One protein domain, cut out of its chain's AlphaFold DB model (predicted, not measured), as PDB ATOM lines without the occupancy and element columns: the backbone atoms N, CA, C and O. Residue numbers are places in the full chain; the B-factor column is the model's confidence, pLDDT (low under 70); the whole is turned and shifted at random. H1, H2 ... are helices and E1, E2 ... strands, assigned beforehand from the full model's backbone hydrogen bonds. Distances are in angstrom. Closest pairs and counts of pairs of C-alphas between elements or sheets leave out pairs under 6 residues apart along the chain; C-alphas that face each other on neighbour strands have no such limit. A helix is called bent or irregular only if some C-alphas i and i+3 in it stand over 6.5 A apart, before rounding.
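AT A GLANCE: This is residues 7 to 133 of the 133 residues of an uncharacterized protein of Roseobacter litoralis (strain ATCC 49566 / DSM 6996 / JCM 21268 / NBRC 15278 / OCh 149) (UniProt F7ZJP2). Look for two lobes: a twisted slab of four strands, E1 to E4, with H1 over one face, and a separate three-stranded sheet, E5 to E7, beyond one end of it. A long loop, residues 77 to 104, joins them. The 127 printed residues have one named helix and seven named strands, along the chain E1 E2 E3 E4 H1 E5 E6 E7; the class is mixed, and both sheets are antiparallel in chain order. The whole is compact, radius of gyration of the C-alphas 15.4 A, with spans of 41 by 40 by 25 A.

HOW THE PARTS SIT: Start at E1, residues 7 to 12; with E2, 19 to 26, E3, 44 to 51, and E4, 54 to 61, it forms a meander, each strand the antiparallel neighbour of the one before. Check N 9 and O 23 at 2.8 A, N 24 and O 48 at 2.9 A, and N 47 and O 58 at 2.9 A. H1, residues 62 to 76, is on this strongly twisted sheet at a height of 8.5 A, making two layers, a helix on one face; the closest C-alphas of E1 and H1 are Val 9 and Val 76, 5.9 A. On the local plane it stands at 30.2 degrees to E3, only just slantwise. It is irregular, C-alphas 63 and 66 being 7.3 A apart, with 8 of 11 O i to N i+4 pairs within hydrogen-bond range. E5, 105 to 112, E6, 115 to 122, and E7, 128 to 132, form a second meander: see N 110 and O 118, 2.9 A, and N 121 and O 129, 2.9 A. E6 is apart from E1 to E4 and from H1.

IN THESE COORDINATES: Find C-alpha 7 at (-11.285, 42.772, -14.962), where E1 begins. E4 spans 22.5 A, E6 22.0 A and H1 20.8 A. E7 ends at C-alpha 132, (-16.289, 37.892, -37.622).

THE WHOLE: The C-alphas of Ser 77 and Gly 113 are the two farthest apart, 45.5 A. The printed part has no cut; the links E2 to E3 and H1 to E5 are long. Residues 27 to 44 and residue 107 have pLDDT under 70.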
ATOM      1  N   LEU A   7      -9.950  42.179 -14.928       86.75
ATOM      2  CA  LEU A   7     -11.285  42.772 -14.962       86.75
ATOM      3  C   LEU A   7     -12.185  41.882 -15.808       86.75
ATOM      4  O   LEU A   7     -11.896  41.677 -16.984       86.75
ATOM      5  N   GLU A   8     -13.268  41.385 -15.220       90.12
ATOM      6  CA  GLU A   8     -14.232  40.515 -15.890       90.12
ATOM      7  C   GLU A   8     -15.581  41.219 -16.051       90.12
ATOM      8  O   GLU A   8     -16.072  41.851 -15.116       90.12
ATOM      9  N   VAL A   9     -16.178  41.088 -17.235       91.44
ATOM     10  CA  VAL A   9     -17.542  41.520 -17.553       91.44
ATOM     11  C   VAL A   9     -18.272  40.360 -18.216       91.44
ATOM     12  O   VAL A   9     -17.760  39.771 -19.168       91.44
ATOM     13  N   VAL A  10     -19.486  40.068 -17.753       93.12
ATOM     14  CA  VAL A  10     -20.364  39.058 -18.353       93.12
ATOM     15  C   VAL A  10     -21.606  39.742 -18.907       93.12
ATOM     16  O   VAL A  10     -22.269  40.506 -18.208       93.12
ATOM     17  N   TYR A  11     -21.928  39.449 -20.162       93.31
ATOM     18  CA  TYR A  11     -23.144  39.899 -20.825       93.31
ATOM     19  C   TYR A  11     -24.133  38.744 -20.914       93.31
ATOM     20  O   TYR A  11     -23.795  37.655 -21.377       93.31
ATOM     21  N   SER A  12     -25.373  38.996 -20.501       94.88
ATOM     22  CA  SER A  12     -26.465  38.026 -20.607       94.88
ATOM     23  C   SER A  12     -27.203  38.176 -21.937       94.88
ATOM     24  O   SER A  12     -27.312  39.272 -22.489       94.88
ATOM     25  N   CYS A  13     -27.724  37.067 -22.450       95.19
ATOM     26  CA  CYS A  13     -28.573  37.045 -23.626       95.19
ATOM     27  C   CYS A  13     -29.895  37.749 -23.320       95.19
ATOM     28  O   CYS A  13     -30.623  37.350 -22.415       95.19
ATOM     29  N   ALA A  14     -30.268  38.738 -24.127       95.25
ATOM     30  CA  ALA A  14     -31.536  39.438 -23.949       95.25
ATOM     31  C   ALA A  14     -32.775  38.555 -24.218       95.25
ATOM     32  O   ALA A  14     -33.871  38.913 -23.797       95.25
ATOM     33  N   ALA A  15     -32.619  37.419 -24.908       95.25
ATOM     34  CA  ALA A  15     -33.716  36.501 -25.219       95.25
ATOM     35  C   ALA A  15     -33.946  35.437 -24.129       95.25
ATOM     36  O   ALA A  15     -35.090  35.212 -23.748       95.25
ATOM     37  N   CYS A  16     -32.883  34.812 -23.608       95.94
ATOM     38  CA  CYS A  16     -32.994  33.694 -22.658       95.94
ATOM     39  C   CYS A  16     -32.232  33.876 -21.338       95.94
ATOM     40  O   CYS A  16     -32.264  32.981 -20.501       95.94
ATOM     41  N   GLN A  17     -31.557  35.012 -21.138       95.69
ATOM     42  CA  GLN A  17     -30.773  35.342 -19.938       95.69
ATOM     43  C   GLN A  17     -29.553  34.441 -19.670       95.69
ATOM     44  O   GLN A  17     -28.872  34.637 -18.666       95.69
ATOM     45  N   SER A  18     -29.221  33.496 -20.557       94.56
ATOM     46  CA  SER A  18     -27.966  32.737 -20.467       94.56
ATOM     47  C   SER A  18     -26.747  33.618 -20.766       94.56
ATOM     48  O   SER A  18     -26.880  34.723 -21.295       94.56
ATOM     49  N   GLU A  19     -25.541  33.147 -20.437       94.69
ATOM     50  CA  GLU A  19     -24.299  33.850 -20.781       94.69
ATOM     51  C   GLU A  19     -24.178  33.991 -22.309       94.69
ATOM     52  O   GLU A  19     -24.074  33.005 -23.034       94.69
ATOM     53  N   ALA A  20     -24.212  35.231 -22.800       93.12
ATOM     54  CA  ALA A  20     -24.022  35.545 -24.213       93.12
ATOM     55  C   ALA A  20     -22.562  35.864 -24.532       93.12
ATOM     56  O   ALA A  20     -22.104  35.566 -25.632       93.12
ATOM     57  N   ALA A  21     -21.857  36.511 -23.603       93.12
ATOM     58  CA  ALA A  21     -20.438  36.785 -23.746       93.12
ATOM     59  C   ALA A  21     -19.754  36.985 -22.396       93.12
ATOM     60  O   ALA A  21     -20.352  37.514 -21.457       93.12
ATOM     61  N   LYS A  22     -18.467  36.653 -22.337       93.19
ATOM     62  CA  LYS A  22     -17.582  36.971 -21.216       93.19
ATOM     63  C   LYS A  22     -16.330  37.667 -21.732       93.19
ATOM     64  O   LYS A  22     -15.675  37.173 -22.646       93.19
ATOM     65  N   ILE A  23     -15.996  38.801 -21.122       91.06
ATOM     66  CA  ILE A  23     -14.831  39.614 -21.462       91.06
ATOM     67  C   ILE A  23     -13.917  39.698 -20.254       91.06
ATOM     68  O   ILE A  23     -14.348  40.137 -19.190       91.06
ATOM     69  N   VAL A  24     -12.654  39.317 -20.426       90.38
ATOM     70  CA  VAL A  24     -11.653  39.346 -19.358       90.38
ATOM     71  C   VAL A  24     -10.433  40.134 -19.812       90.38
ATOM     72  O   VAL A  24      -9.799  39.779 -20.801       90.38
ATOM     73  N   LEU A  25     -10.090  41.204 -19.096       88.69
ATOM     74  CA  LEU A  25      -8.904  42.023 -19.342       88.69
ATOM     75  C   LEU A  25      -7.848  41.748 -18.272       88.69
ATOM     76  O   LEU A  25      -8.065  42.081 -17.109       88.69
ATOM     77  N   PHE A  26      -6.700  41.208 -18.673       82.75
ATOM     78  CA  PHE A  26      -5.579  40.882 -17.789       82.75
ATOM     79  C   PHE A  26      -4.491  41.957 -17.799       82.75
ATOM     80  O   PHE A  26      -4.129  42.484 -18.855       82.75
ATOM     81  N   VAL A  27      -3.913  42.214 -16.623       68.31
ATOM     82  CA  VAL A  27      -2.785  43.143 -16.416       68.31
ATOM     83  C   VAL A  27      -1.595  42.405 -15.830       68.31
ATOM     84  O   VAL A  27      -1.040  42.789 -14.807       68.31
ATOM     85  N   SER A  28      -1.203  41.299 -16.438       59.62
ATOM     86  CA  SER A  28      -0.064  40.550 -15.932       59.62
ATOM     87  C   SER A  28       0.733  39.951 -17.070       59.62
ATOM     88  O   SER A  28       0.201  39.638 -18.132       59.62
ATOM     89  N   THR A  29       2.031  39.797 -16.829       53.03
ATOM     90  CA  THR A  29       2.923  38.952 -17.626       53.03
ATOM     91  C   THR A  29       2.590  37.466 -17.485       53.03
ATOM     92  O   THR A  29       3.125  36.658 -18.237       53.03
ATOM     93  N   GLU A  30       1.715  37.111 -16.543       52.47
ATOM     94  CA  GLU A  30       1.300  35.749 -16.232       52.47
ATOM     95  C   GLU A  30      -0.210  35.620 -16.475       52.47
ATOM     96  O   GLU A  30      -1.035  36.134 -15.720       52.47
ATOM     97  N   LEU A  31      -0.578  34.966 -17.578       56.84
ATOM     98  CA  LEU A  31      -1.953  34.526 -17.806       56.84
ATOM     99  C   LEU A  31      -2.287  33.397 -16.816       56.84
ATOM    100  O   LEU A  31      -1.414  32.564 -16.552       56.84
ATOM    101  N   PRO A  32      -3.532  33.297 -16.309       57.44
ATOM    102  CA  PRO A  32      -3.958  32.123 -15.553       57.44
ATOM    103  C   PRO A  32      -3.662  30.848 -16.343       57.44
ATOM    104  O   PRO A  32      -3.775  30.846 -17.568       57.44
ATOM    105  N   GLN A  33      -3.333  29.750 -15.660       58.84
ATOM    106  CA  GLN A  33      -2.885  28.505 -16.299       58.84
ATOM    107  C   GLN A  33      -3.869  27.956 -17.351       58.84
ATOM    108  O   GLN A  33      -3.441  27.359 -18.334       58.84
ATOM    109  N   ALA A  34      -5.169  28.245 -17.211       58.53
ATOM    110  CA  ALA A  34      -6.203  27.945 -18.210       58.53
ATOM    111  C   ALA A  34      -5.987  28.625 -19.585       58.53
ATOM    112  O   ALA A  34      -6.627  28.251 -20.565       58.53
ATOM    113  N   TYR A  35      -5.091  29.611 -19.655       57.19
ATOM    114  CA  TYR A  35      -4.710  30.385 -20.838       57.19
ATOM    115  C   TYR A  35      -3.189  30.338 -21.103       57.19
ATOM    116  O   TYR A  35      -2.678  31.086 -21.941       57.19
ATOM    117  N   ALA A  36      -2.452  29.471 -20.395       53.06
ATOM    118  CA  ALA A  36      -1.015  29.296 -20.582       53.06
ATOM    119  C   ALA A  36      -0.731  28.730 -21.985       53.06
ATOM    120  O   ALA A  36      -1.173  27.638 -22.332       53.06
ATOM    121  N   GLY A  37      -0.015  29.500 -22.807       56.31
ATOM    122  CA  GLY A  37       0.272  29.176 -24.212       56.31
ATOM    123  C   GLY A  37       0.195  30.389 -25.143       56.31
ATOM    124  O   GLY A  37       0.805  30.390 -26.208       56.31
ATOM    125  N   GLN A  38      -0.482  31.461 -24.723       57.75
ATOM    126  CA  GLN A  38      -0.473  32.737 -25.440       57.75
ATOM    127  C   GLN A  38       0.719  33.583 -24.962       57.75
ATOM    128  O   GLN A  38       0.712  34.126 -23.860       57.75
ATOM    129  N   ALA A  39       1.779  33.664 -25.771       50.81
ATOM    130  CA  ALA A  39       2.978  34.432 -25.439       50.81
ATOM    131  C   ALA A  39       2.667  35.939 -25.364       50.81
ATOM    132  O   ALA A  39       2.386  36.579 -26.379       50.81
ATOM    133  N   LEU A  40       2.750  36.526 -24.168       52.66
ATOM    134  CA  LEU A  40       2.551  37.962 -23.984       52.66
ATOM    135  C   LEU A  40       3.831  38.742 -24.286       52.66
ATOM    136  O   LEU A  40       4.862  38.577 -23.632       52.66
ATOM    137  N   LYS A  41       3.756  39.670 -25.244       54.09
ATOM    138  CA  LYS A  41       4.765  40.727 -25.392       54.09
ATOM    139  C   LYS A  41       4.548  41.748 -24.269       54.09
ATOM    140  O   LYS A  41       3.455  42.286 -24.134       54.09
ATOM    141  N   ARG A  42       5.599  42.059 -23.497       56.84
ATOM    142  CA  ARG A  42       5.602  42.933 -22.291       56.84
ATOM    143  C   ARG A  42       4.964  44.335 -22.449       56.84
ATOM    144  O   ARG A  42       4.794  45.044 -21.459       56.84
ATOM    145  N   SER A  43       4.631  44.756 -23.668       60.97
ATOM    146  CA  SER A  43       4.042  46.056 -24.018       60.97
ATOM    147  C   SER A  43       2.514  46.055 -24.194       60.97
ATOM    148  O   SER A  43       1.954  47.097 -24.542       60.97
ATOM    149  N   PHE A  44       1.831  44.930 -23.967       64.75
ATOM    150  CA  PHE A  44       0.383  44.799 -24.165       64.75
ATOM    151  C   PHE A  44      -0.303  44.183 -22.939       64.75
ATOM    152  O   PHE A  44       0.302  43.410 -22.201       64.75
ATOM    153  N   ALA A  45      -1.563  44.555 -22.730       78.31
ATOM    154  CA  ALA A  45      -2.528  43.811 -21.931       78.31
ATOM    155  C   ALA A  45      -3.303  42.856 -22.851       78.31
ATOM    156  O   ALA A  45      -3.357  43.073 -24.064       78.31
ATOM    157  N   THR A  46      -3.930  41.829 -22.284       81.00
ATOM    158  CA  THR A  46      -4.716  40.861 -23.063       81.00
ATOM    159  C   THR A  46      -6.172  40.954 -22.687       81.00
ATOM    160  O   THR A  46      -6.515  40.828 -21.513       81.00
ATOM    161  N   LEU A  47      -7.017  41.166 -23.692       83.62
ATOM    162  CA  LEU A  47      -8.462  41.077 -23.572       83.62
ATOM    163  C   LEU A  47      -8.915  39.779 -24.228       83.62
ATOM    164  O   LEU A  47      -8.665  39.555 -25.406       83.62
ATOM    165  N   ILE A  48      -9.580  38.926 -23.466       84.56
ATOM    166  CA  ILE A  48     -10.176  37.690 -23.964       84.56
ATOM    167  C   ILE A  48     -11.676  37.922 -24.073       84.56
ATOM    168  O   ILE A  48     -12.297  38.269 -23.071       84.56
ATOM    169  N   SER A  49     -12.245  37.726 -25.262       86.12
ATOM    170  CA  SER A  49     -13.695  37.627 -25.457       86.12
ATOM    171  C   SER A  49     -14.049  36.171 -25.723       86.12
ATOM    172  O   SER A  49     -13.438  35.528 -26.576       86.12
ATOM    173  N   ALA A  50     -15.004  35.640 -24.970       85.62
ATOM    174  CA  ALA A  50     -15.656  34.369 -25.243       85.62
ATOM    175  C   ALA A  50     -17.109  34.666 -25.611       85.62
ATOM    176  O   ALA A  50     -17.842  35.198 -24.777       85.62
ATOM    177  N   ASP A  51     -17.496  34.379 -26.850       86.81
ATOM    178  CA  ASP A  51     -18.788  34.765 -27.411       86.81
ATOM    179  C   ASP A  51     -19.272  33.802 -28.508       86.81
ATOM    180  O   ASP A  51     -18.765  32.685 -28.624       86.81
ATOM    181  N   VAL A  52     -20.277  34.218 -29.289       83.19
ATOM    182  CA  VAL A  52     -20.902  33.410 -30.353       83.19
ATOM    183  C   VAL A  52     -19.949  32.906 -31.435       83.19
ATOM    184  O   VAL A  52     -20.291  31.963 -32.138       83.19
ATOM    185  N   CYS A  53     -18.766  33.504 -31.593       82.44
ATOM    186  CA  CYS A  53     -17.757  33.033 -32.547       82.44
ATOM    187  C   CYS A  53     -16.602  32.296 -31.855       82.44
ATOM    188  O   CYS A  53     -15.531  32.120 -32.436       82.44
ATOM    189  N   GLY A  54     -16.796  31.877 -30.605       85.06
ATOM    190  CA  GLY A  54     -15.794  31.192 -29.808       85.06
ATOM    191  C   GLY A  54     -14.936  32.147 -28.983       85.06
ATOM    192  O   GLY A  54     -15.387  33.185 -28.502       85.06
ATOM    193  N   LYS A  55     -13.689  31.742 -28.730       86.44
ATOM    194  CA  LYS A  55     -12.757  32.478 -27.869       86.44
ATOM    195  C   LYS A  55     -11.729  33.211 -28.716       86.44
ATOM    196  O   LYS A  55     -10.953  32.573 -29.420       86.44
ATOM    197  N   VAL A  56     -11.664  34.529 -28.566       85.00
ATOM    198  CA  VAL A  56     -10.681  35.390 -29.230       85.00
ATOM    199  C   VAL A  56      -9.830  36.142 -28.215       85.00
ATOM    200  O   VAL A  56     -10.303  36.569 -27.161       85.00
ATOM    201  N   SER A  57      -8.545  36.284 -28.540       84.62
ATOM    202  CA  SER A  57      -7.563  37.022 -27.747       84.62
ATOM    203  C   SER A  57      -7.173  38.292 -28.490       84.62
ATOM    204  O   SER A  57      -6.697  38.242 -29.623       84.62
ATOM    205  N   ILE A  58      -7.393  39.434 -27.852       85.56
ATOM    206  CA  ILE A  58      -7.154  40.764 -28.399       85.56
ATOM    207  C   ILE A  58      -5.991  41.387 -27.633       85.56
ATOM    208  O   ILE A  58      -6.036  41.562 -26.412       85.56
ATOM    209  N   SER A  59      -4.938  41.756 -28.365       84.25
ATOM    210  CA  SER A  59      -3.819  42.515 -27.804       84.25
ATOM    211  C   SER A  59      -4.236  43.968 -27.594       84.25
ATOM    212  O   SER A  59      -4.485  44.701 -28.548       84.25
ATOM    213  N   VAL A  60      -4.283  44.405 -26.340       84.31
ATOM    214  CA  VAL A  60      -4.584  45.788 -25.967       84.31
ATOM    215  C   VAL A  60      -3.267  46.527 -25.725       84.31
ATOM    216  O   VAL A  60      -2.534  46.174 -24.799       84.31
ATOM    217  N   PRO A  61      -2.923  47.563 -26.513       84.31
ATOM    218  CA  PRO A  61      -1.728  48.363 -26.261       84.31
ATOM    219  C   PRO A  61      -1.732  48.920 -24.840       84.31
ATOM    220  O   PRO A  61      -2.760  49.406 -24.369       84.31
ATOM    221  N   ARG A  62      -0.579  48.917 -24.163       79.50
ATOM    222  CA  ARG A  62      -0.484  49.435 -22.787       79.50
ATOM    223  C   ARG A  62      -0.952  50.889 -22.662       79.50
ATOM    224  O   ARG A  62      -1.547  51.242 -21.650       79.50
ATOM    225  N   ALA A  63      -0.764  51.707 -23.699       83.19
ATOM    226  CA  ALA A  63      -1.289  53.075 -23.754       83.19
ATOM    227  C   ALA A  63      -2.831  53.134 -23.706       83.19
ATOM    228  O   ALA A  63      -3.398  54.057 -23.130       83.19
ATOM    229  N   SER A  64      -3.508  52.124 -24.257       87.56
ATOM    230  CA  SER A  64      -4.971  52.003 -24.282       87.56
ATOM    231  C   SER A  64      -5.530  51.224 -23.089       87.56
ATOM    232  O   SER A  64      -6.752  51.125 -22.947       87.56
ATOM    233  N   TYR A  65      -4.665  50.666 -22.232       85.75
ATOM    234  CA  TYR A  65      -5.067  49.819 -21.112       85.75
ATOM    235  C   TYR A  65      -6.025  50.550 -20.170       85.75
ATOM    236  O   TYR A  65      -7.139  50.082 -19.968       85.75
ATOM    237  N   ASN A  66      -5.645  51.727 -19.661       85.44
ATOM    238  CA  ASN A  66      -6.471  52.467 -18.700       85.44
ATOM    239  C   ASN A  66      -7.840  52.837 -19.284       85.44
ATOM    240  O   ASN A  66      -8.852  52.713 -18.602       85.44
ATOM    241  N   THR A  67      -7.896  53.225 -20.561       90.06
ATOM    242  CA  THR A  67      -9.156  53.537 -21.253       90.06
ATOM    243  C   THR A  67     -10.038  52.299 -21.421       90.06
ATOM    244  O   THR A  67     -11.257  52.369 -21.244       90.06
ATOM    245  N   THR A  68      -9.432  51.151 -21.736       89.50
ATOM    246  CA  THR A  68     -10.137  49.867 -21.877       89.50
ATOM    247  C   THR A  68     -10.647  49.387 -20.520       89.50
ATOM    248  O   THR A  68     -11.828  49.082 -20.385       89.50
ATOM    249  N   ALA A  69      -9.795  49.419 -19.494       88.81
ATOM    250  CA  ALA A  69     -10.136  49.083 -18.119       88.81
ATOM    251  C   ALA A  69     -11.262  49.974 -17.586       88.81
ATOM    252  O   ALA A  69     -12.257  49.458 -17.094       88.81
ATOM    253  N   ALA A  70     -11.168  51.295 -17.760       89.62
ATOM    254  CA  ALA A  70     -12.221  52.227 -17.370       89.62
ATOM    255  C   ALA A  70     -13.534  51.961 -18.119       89.62
ATOM    256  O   ALA A  70     -14.609  52.118 -17.550       89.62
ATOM    257  N   THR A  71     -13.462  51.547 -19.388       91.00
ATOM    258  CA  THR A  71     -14.647  51.154 -20.161       91.00
ATOM    259  C   THR A  71     -15.293  49.903 -19.582       91.00
ATOM    260  O   THR A  71     -16.475  49.944 -19.270       91.00
ATOM    261  N   LEU A  72     -14.530  48.834 -19.352       89.25
ATOM    262  CA  LEU A  72     -15.067  47.609 -18.755       89.25
ATOM    263  C   LEU A  72     -15.567  47.838 -17.323       89.25
ATOM    264  O   LEU A  72     -16.612  47.320 -16.952       89.25
ATOM    265  N   MET A  73     -14.890  48.679 -16.537       88.44
ATOM    266  CA  MET A  73     -15.337  49.049 -15.193       88.44
ATOM    267  C   MET A  73     -16.724  49.698 -15.194       88.44
ATOM    268  O   MET A  73     -17.483  49.424 -14.272       88.44
ATOM    269  N   ARG A  74     -17.083  50.499 -16.212       88.62
ATOM    270  CA  ARG A  74     -18.440  51.069 -16.326       88.62
ATOM    271  C   ARG A  74     -19.515  50.006 -16.557       88.62
ATOM    272  O   ARG A  74     -20.629  50.182 -16.067       88.62
ATOM    273  N   ALA A  75     -19.183  48.921 -17.260       87.31
ATOM    274  CA  ALA A  75     -20.084  47.781 -17.408       87.31
ATOM    275  C   ALA A  75     -20.199  46.991 -16.104       87.31
ATOM    276  O   ALA A  75     -21.313  46.719 -15.665       87.31
ATOM    277  N   VAL A  76     -19.078  46.713 -15.423       85.44
ATOM    278  CA  VAL A  76     -19.092  46.044 -14.106       85.44
ATOM    279  C   VAL A  76     -19.891  46.841 -13.073       85.44
ATOM    280  O   VAL A  76     -20.634  46.259 -12.289       85.44
ATOM    281  N   SER A  77     -19.749  48.169 -13.051       84.81
ATOM    282  CA  SER A  77     -20.462  49.036 -12.106       84.81
ATOM    283  C   SER A  77     -21.923  49.288 -12.483       84.81
ATOM    284  O   SER A  77     -22.626  49.958 -11.730       84.81
ATOM    285  N   GLY A  78     -22.375  48.819 -13.651       83.94
ATOM    286  CA  GLY A  78     -23.716  49.079 -14.177       83.94
ATOM    287  C   GLY A  78     -23.966  50.534 -14.591       83.94
ATOM    288  O   GLY A  78     -25.094  50.886 -14.919       83.94
ATOM    289  N   THR A  79     -22.939  51.392 -14.589       84.06
ATOM    290  CA  THR A  79     -23.056  52.803 -15.003       84.06
ATOM    291  C   THR A  79     -23.304  52.925 -16.506       84.06
ATOM    292  O   THR A  79     -23.987  53.839 -16.953       84.06
ATOM    293  N   ASP A  80     -22.758  51.989 -17.275       87.88
ATOM    294  CA  ASP A  80     -23.069  51.780 -18.684       87.88
ATOM    295  C   ASP A  80     -22.969  50.277 -18.945       87.88
ATOM    296  O   ASP A  80     -21.884  49.745 -19.176       87.88
ATOM    297  N   ALA A  81     -24.108  49.585 -18.853       82.19
ATOM    298  CA  ALA A  81     -24.173  48.130 -18.950       82.19
ATOM    299  C   ALA A  81     -23.643  47.587 -20.285       82.19
ATOM    300  O   ALA A  81     -23.264  46.425 -20.336       82.19
ATOM    301  N   MET A  82     -23.599  48.405 -21.344       86.12
ATOM    302  CA  MET A  82     -23.101  48.023 -22.669       86.12
ATOM    303  C   MET A  82     -21.653  48.488 -22.915       86.12
ATOM    304  O   MET A  82     -21.108  48.287 -24.007       86.12
ATOM    305  N   ALA A  83     -20.991  49.085 -21.919       86.38
ATOM    306  CA  ALA A  83     -19.616  49.547 -22.046       86.38
ATOM    307  C   ALA A  83     -18.649  48.383 -22.302       86.38
ATOM    308  O   ALA A  83     -18.316  47.593 -21.426       86.38
ATOM    309  N   GLY A  84     -18.113  48.322 -23.518       84.88
ATOM    310  CA  GLY A  84     -17.216  47.241 -23.924       84.88
ATOM    311  C   GLY A  84     -17.922  46.081 -24.618       84.88
ATOM    312  O   GLY A  84     -17.235  45.164 -25.052       84.88
ATOM    313  N   ALA A  85     -19.237  46.159 -24.844       83.50
ATOM    314  CA  ALA A  85     -19.954  45.198 -25.681       83.50
ATOM    315  C   ALA A  85     -19.397  45.161 -27.120       83.50
ATOM    316  O   ALA A  85     -19.448  44.138 -27.783       83.50
ATOM    317  N   LYS A  86     -18.745  46.241 -27.574       83.44
ATOM    318  CA  LYS A  86     -17.990  46.285 -28.841       83.44
ATOM    319  C   LYS A  86     -16.826  45.288 -28.935       83.44
ATOM    320  O   LYS A  86     -16.297  45.089 -30.018       83.44
ATOM    321  N   TYR A  87     -16.364  44.750 -27.807       87.94
ATOM    322  CA  TYR A  87     -15.303  43.744 -27.773       87.94
ATOM    323  C   TYR A  87     -15.857  42.317 -27.876       87.94
ATOM    324  O   TYR A  87     -15.074  41.377 -27.825       87.94
ATOM    325  N   THR A  88     -17.180  42.156 -28.012       89.44
ATOM    326  CA  THR A  88     -17.829  40.870 -28.249       89.44
ATOM    327  C   THR A  88     -18.694  40.898 -29.504       89.44
ATOM    328  O   THR A  88     -19.344  41.890 -29.830       89.44
ATOM    329  N   ARG A  89     -18.733  39.759 -30.188       90.00
ATOM    330  CA  ARG A  89     -19.516  39.511 -31.403       90.00
ATOM    331  C   ARG A  89     -20.968  39.156 -31.091       90.00
ATOM    332  O   ARG A  89     -21.831  39.232 -31.955       90.00
ATOM    333  N   SER A  90     -21.270  38.859 -29.827       92.06
ATOM    334  CA  SER A  90     -22.635  38.630 -29.348       92.06
ATOM    335  C   SER A  90     -23.498  39.897 -29.347       92.06
ATOM    336  O   SER A  90     -24.717  39.796 -29.192       92.06
ATOM    337  N   PHE A  91     -22.899  41.084 -29.497       93.81
ATOM    338  CA  PHE A  91     -23.575  42.377 -29.423       93.81
ATOM    339  C   PHE A  91     -24.197  42.798 -30.759       93.81
ATOM    340  O   PHE A  91     -23.520  42.918 -31.776       93.81
ATOM    341  N   CYS A  92     -25.494  43.109 -30.750       93.44
ATOM    342  CA  CYS A  92     -26.160  43.748 -31.882       93.44
ATOM    343  C   CYS A  92     -26.150  45.276 -31.694       93.44
ATOM    344  O   CYS A  92     -26.850  45.770 -30.802       93.44
ATOM    345  N   PRO A  93     -25.439  46.047 -32.541       91.50
ATOM    346  CA  PRO A  93     -25.322  47.498 -32.387       91.50
ATOM    347  C   PRO A  93     -26.646  48.237 -32.596       91.50
ATOM    348  O   PRO A  93     -26.845  49.298 -32.011       91.50
ATOM    349  N   THR A  94     -27.569  47.671 -33.380       92.94
ATOM    350  CA  THR A  94     -28.898  48.259 -33.591       92.94
ATOM    351  C   THR A  94     -29.822  48.027 -32.398       92.94
ATOM    352  O   THR A  94     -30.531  48.937 -31.985       92.94
ATOM    353  N   CYS A  95     -29.811  46.822 -31.817       92.00
ATOM    354  CA  CYS A  95     -30.606  46.528 -30.621       92.00
ATOM    355  C   CYS A  95     -30.003  47.130 -29.350       92.00
ATOM    356  O   CYS A  95     -30.721  47.265 -28.367       92.00
ATOM    357  N   GLN A  96     -28.695  47.404 -29.355       92.69
ATOM    358  CA  GLN A  96     -27.902  47.681 -28.158       92.69
ATOM    359  C   GLN A  96     -28.062  46.586 -27.088       92.69
ATOM    360  O   GLN A  96     -28.219  46.866 -25.905       92.69
ATOM    361  N   LEU A  97     -28.050  45.322 -27.526       92.88
ATOM    362  CA  LEU A  97     -28.251  44.136 -26.688       92.88
ATOM    363  C   LEU A  97     -27.328  42.996 -27.131       92.88
ATOM    364  O   LEU A  97     -27.005  42.887 -28.317       92.88
ATOM    365  N   CYS A  98     -26.969  42.119 -26.192       93.50
ATOM    366  CA  CYS A  98     -26.228  40.887 -26.464       93.50
ATOM    367  C   CYS A  98     -27.166  39.682 -26.619       93.50
ATOM    368  O   CYS A  98     -28.181  39.570 -25.927       93.50
ATOM    369  N   TYR A  99     -26.803  38.752 -27.499       94.38
ATOM    370  CA  TYR A  99     -27.515  37.491 -27.713       94.38
ATOM    371  C   TYR A  99     -26.520  36.325 -27.733       94.38
ATOM    372  O   TYR A  99     -25.412  36.493 -28.228       94.38
ATOM    373  N   CYS A 100     -26.886  35.171 -27.165       93.75
ATOM    374  CA  CYS A 100     -26.044  33.972 -27.205       93.75
ATOM    375  C   CYS A 100     -26.086  33.308 -28.591       93.75
ATOM    376  O   CYS A 100     -26.908  33.674 -29.436       93.75
ATOM    377  N   GLU A 101     -25.221  32.315 -28.795       91.62
ATOM    378  CA  GLU A 101     -25.078  31.574 -30.055       91.62
ATOM    379  C   GLU A 101     -26.408  30.991 -30.540       91.62
ATOM    380  O   GLU A 101     -26.778  31.196 -31.687       91.62
ATOM    381  N   GLU A 102     -27.197  30.388 -29.646       92.38
ATOM    382  CA  GLU A 102     -28.503  29.797 -29.983       92.38
ATOM    383  C   GLU A 102     -29.506  30.809 -30.558       92.38
ATOM    384  O   GLU A 102     -30.401  30.456 -31.327       92.38
ATOM    385  N   HIS A 103     -29.381  32.078 -30.165       94.75
ATOM    386  CA  HIS A 103     -30.286  33.146 -30.584       94.75
ATOM    387  C   HIS A 103     -29.738  33.961 -31.756       94.75
ATOM    388  O   HIS A 103     -30.501  34.664 -32.423       94.75
ATOM    389  N   TRP A 104     -28.440  33.859 -32.036       92.81
ATOM    390  CA  TRP A 104     -27.882  34.337 -33.287       92.81
ATOM    391  C   TRP A 104     -28.158  33.322 -34.387       92.81
ATOM    392  O   TRP A 104     -27.726  32.177 -34.352       92.81
ATOM    393  N   ARG A 105     -28.851  33.762 -35.436       91.06
ATOM    394  CA  ARG A 105     -28.937  32.976 -36.664       91.06
ATOM    395  C   ARG A 105     -27.700  33.276 -37.493       91.06
ATOM    396  O   ARG A 105     -27.651  34.308 -38.164       91.06
ATOM    397  N   ILE A 106     -26.697  32.407 -37.411       83.44
ATOM    398  CA  ILE A 106     -25.517  32.471 -38.276       83.44
ATOM    399  C   ILE A 106     -25.986  32.127 -39.689       83.44
ATOM    400  O   ILE A 106     -26.467  31.027 -39.946       83.44
ATOM    401  N   ALA A 107     -25.963  33.125 -40.568       68.81
ATOM    402  CA  ALA A 107     -26.604  33.043 -41.873       68.81
ATOM    403  C   ALA A 107     -25.647  32.521 -42.946       68.81
ATOM    404  O   ALA A 107     -26.087  31.833 -43.862       68.81
ATOM    405  N   GLU A 108     -24.364  32.886 -42.865       76.50
ATOM    406  CA  GLU A 108     -23.427  32.668 -43.965       76.50
ATOM    407  C   GLU A 108     -21.973  32.776 -43.485       76.50
ATOM    408  O   GLU A 108     -21.594  33.787 -42.885       76.50
ATOM    409  N   HIS A 109     -21.167  31.755 -43.787       78.31
ATOM    410  CA  HIS A 109     -19.722  31.916 -43.918       78.31
ATOM    411  C   HIS A 109     -19.463  32.297 -45.371       78.31
ATOM    412  O   HIS A 109     -19.772  31.532 -46.284       78.31
ATOM    413  N   VAL A 110     -18.973  33.512 -45.586       78.31
ATOM    414  CA  VAL A 110     -18.624  33.985 -46.921       78.31
ATOM    415  C   VAL A 110     -17.197  33.537 -47.195       78.31
ATOM    416  O   VAL A 110     -16.292  33.855 -46.423       78.31
ATOM    417  N   GLU A 111     -17.000  32.798 -48.282       80.12
ATOM    418  CA  GLU A 111     -15.676  32.421 -48.773       80.12
ATOM    419  C   GLU A 111     -15.342  33.212 -50.038       80.12
ATOM    420  O   GLU A 111     -16.170  33.359 -50.940       80.12
ATOM    421  N   SER A 112     -14.111  33.709 -50.125       76.81
ATOM    422  CA  SER A 112     -13.587  34.418 -51.290       76.81
ATOM    423  C   SER A 112     -12.283  33.767 -51.734       76.81
ATOM    424  O   SER A 112     -11.315  33.687 -50.980       76.81
ATOM    425  N   GLY A 113     -12.257  33.237 -52.959       82.12
ATOM    426  CA  GLY A 113     -11.066  32.577 -53.503       82.12
ATOM    427  C   GLY A 113     -10.625  31.320 -52.739       82.12
ATOM    428  O   GLY A 113      -9.440  30.998 -52.757       82.12
ATOM    429  N   GLY A 114     -11.551  30.628 -52.065       82.62
ATOM    430  CA  GLY A 114     -11.259  29.441 -51.247       82.62
ATOM    431  C   GLY A 114     -10.738  29.751 -49.840       82.62
ATOM    432  O   GLY A 114     -10.266  28.846 -49.158       82.62
ATOM    433  N   TRP A 115     -10.814  31.014 -49.412       78.81
ATOM    434  CA  TRP A 115     -10.460  31.455 -48.066       78.81
ATOM    435  C   TRP A 115     -11.685  32.017 -47.359       78.81
ATOM    436  O   TRP A 115     -12.549  32.629 -47.989       78.81
ATOM    437  N   TYR A 116     -11.730  31.836 -46.043       82.56
ATOM    438  CA  TYR A 116     -12.710  32.493 -45.191       82.56
ATOM    439  C   TYR A 116     -12.574  34.022 -45.305       82.56
ATOM    440  O   TYR A 116     -11.479  34.548 -45.113       82.56
ATOM    441  N   ASP A 117     -13.672  34.704 -45.642       85.88
ATOM    442  CA  ASP A 117     -13.762  36.169 -45.731       85.88
ATOM    443  C   ASP A 117     -14.431  36.747 -44.481       85.88
ATOM    444  O   ASP A 117     -13.900  37.658 -43.865       85.88
ATOM    445  N   LYS A 118     -15.613  36.234 -44.112       88.50
ATOM    446  CA  LYS A 118     -16.369  36.720 -42.946       88.50
ATOM    447  C   LYS A 118     -17.511  35.796 -42.546       88.50
ATOM    448  O   LYS A 118     -18.051  35.049 -43.364       88.50
ATOM    449  N   THR A 119     -17.976  35.946 -41.312       89.12
ATOM    450  CA  THR A 119     -19.225  35.367 -40.809       89.12
ATOM    451  C   THR A 119     -20.278  36.449 -40.655       89.12
ATOM    452  O   THR A 119     -20.060  37.468 -39.999       89.12
ATOM    453  N   ILE A 120     -21.463  36.214 -41.219       91.44
ATOM    454  CA  ILE A 120     -22.613  37.110 -41.087       91.44
ATOM    455  C   ILE A 120     -23.679  36.450 -40.212       91.44
ATOM    456  O   ILE A 120     -24.107  35.324 -40.462       91.44
ATOM    457  N   GLY A 121     -24.157  37.186 -39.214       92.62
ATOM    458  CA  GLY A 121     -25.226  36.768 -38.316       92.62
ATOM    459  C   GLY A 121     -26.456  37.657 -38.423       92.62
ATOM    460  O   GLY A 121     -26.378  38.819 -38.822       92.62
ATOM    461  N   THR A 122     -27.604  37.115 -38.024       95.12
ATOM    462  CA  THR A 122     -28.851  37.861 -37.831       95.12
ATOM    463  C   THR A 122     -29.348  37.692 -36.398       95.12
ATOM    464  O   THR A 122     -29.517  36.565 -35.927       95.12
ATOM    465  N   CYS A 123     -29.587  38.799 -35.695       95.50
ATOM    466  CA  CYS A 123     -30.074  38.757 -34.315       95.50
ATOM    467  C   CYS A 123     -31.578  38.400 -34.257       95.50
ATOM    468  O   CYS A 123     -32.267  38.482 -35.279       95.50
ATOM    469  N   PRO A 124     -32.155  38.103 -33.074       95.56
ATOM    470  CA  PRO A 124     -33.579  37.764 -32.939       95.56
ATOM    471  C   PRO A 124     -34.562  38.835 -33.427       95.56
ATOM    472  O   PRO A 124     -35.729  38.539 -33.671       95.56
ATOM    473  N   LYS A 125     -34.108  40.088 -33.552       96.06
ATOM    474  CA  LYS A 125     -34.905  41.203 -34.084       96.06
ATOM    475  C   LYS A 125     -34.770  41.384 -35.600       96.06
ATOM    476  O   LYS A 125     -35.410  42.270 -36.147       96.06
ATOM    477  N   GLY A 126     -33.970  40.557 -36.275       95.62
ATOM    478  CA  GLY A 126     -33.803  40.588 -37.729       95.62
ATOM    479  C   GLY A 126     -32.673  41.487 -38.240       95.62
ATOM    480  O   GLY A 126     -32.520  41.618 -39.450       95.62
ATOM    481  N   HIS A 127     -31.860  42.092 -37.368       95.25
ATOM    482  CA  HIS A 127     -30.721  42.908 -37.805       95.25
ATOM    483  C   HIS A 127     -29.544  42.025 -38.220       95.25
ATOM    484  O   HIS A 127     -29.102  41.172 -37.446       95.25
ATOM    485  N   ARG A 128     -29.037  42.255 -39.435       93.88
ATOM    486  CA  ARG A 128     -27.934  41.502 -40.040       93.88
ATOM    487  C   ARG A 128     -26.612  42.250 -39.844       93.88
ATOM    488  O   ARG A 128     -26.524  43.426 -40.190       93.88
ATOM    489  N   HIS A 129     -25.595  41.573 -39.311       91.19
ATOM    490  CA  HIS A 129     -24.276  42.147 -39.022       91.19
ATOM    491  C   HIS A 129     -23.152  41.154 -39.324       91.19
ATOM    492  O   HIS A 129     -23.351  39.942 -39.253       91.19
ATOM    493  N   ILE A 130     -21.968  41.682 -39.630       89.50
ATOM    494  CA  ILE A 130     -20.733  40.893 -39.648       89.50
ATOM    495  C   ILE A 130     -20.386  40.570 -38.194       89.50
ATOM    496  O   ILE A 130     -20.298  41.482 -37.372       89.50
ATOM    497  N   LEU A 131     -20.267  39.284 -37.878       86.25
ATOM    498  CA  LEU A 131     -19.868  38.804 -36.558       86.25
ATOM    499  C   LEU A 131     -18.355  38.617 -36.474       86.25
ATOM    500  O   LEU A 131     -17.774  38.889 -35.435       86.25
ATOM    501  N   ASP A 132     -17.722  38.176 -37.555       83.81
ATOM    502  CA  ASP A 132     -16.289  37.892 -37.622       83.81
ATOM    503  C   ASP A 132     -15.781  38.171 -39.041       83.81
ATOM    504  O   ASP A 132     -16.523  37.928 -39.996       83.81
ATOM    505  N   ASP A 133     -14.565  38.697 -39.158       80.69
ATOM    506  CA  ASP A 133     -13.838  39.030 -40.390       80.69
ATOM    507  C   ASP A 133     -12.324  38.820 -40.205       80.69
ATOM    508  O   ASP A 133     -11.858  38.785 -39.039       80.69
TER     509      ASP A 133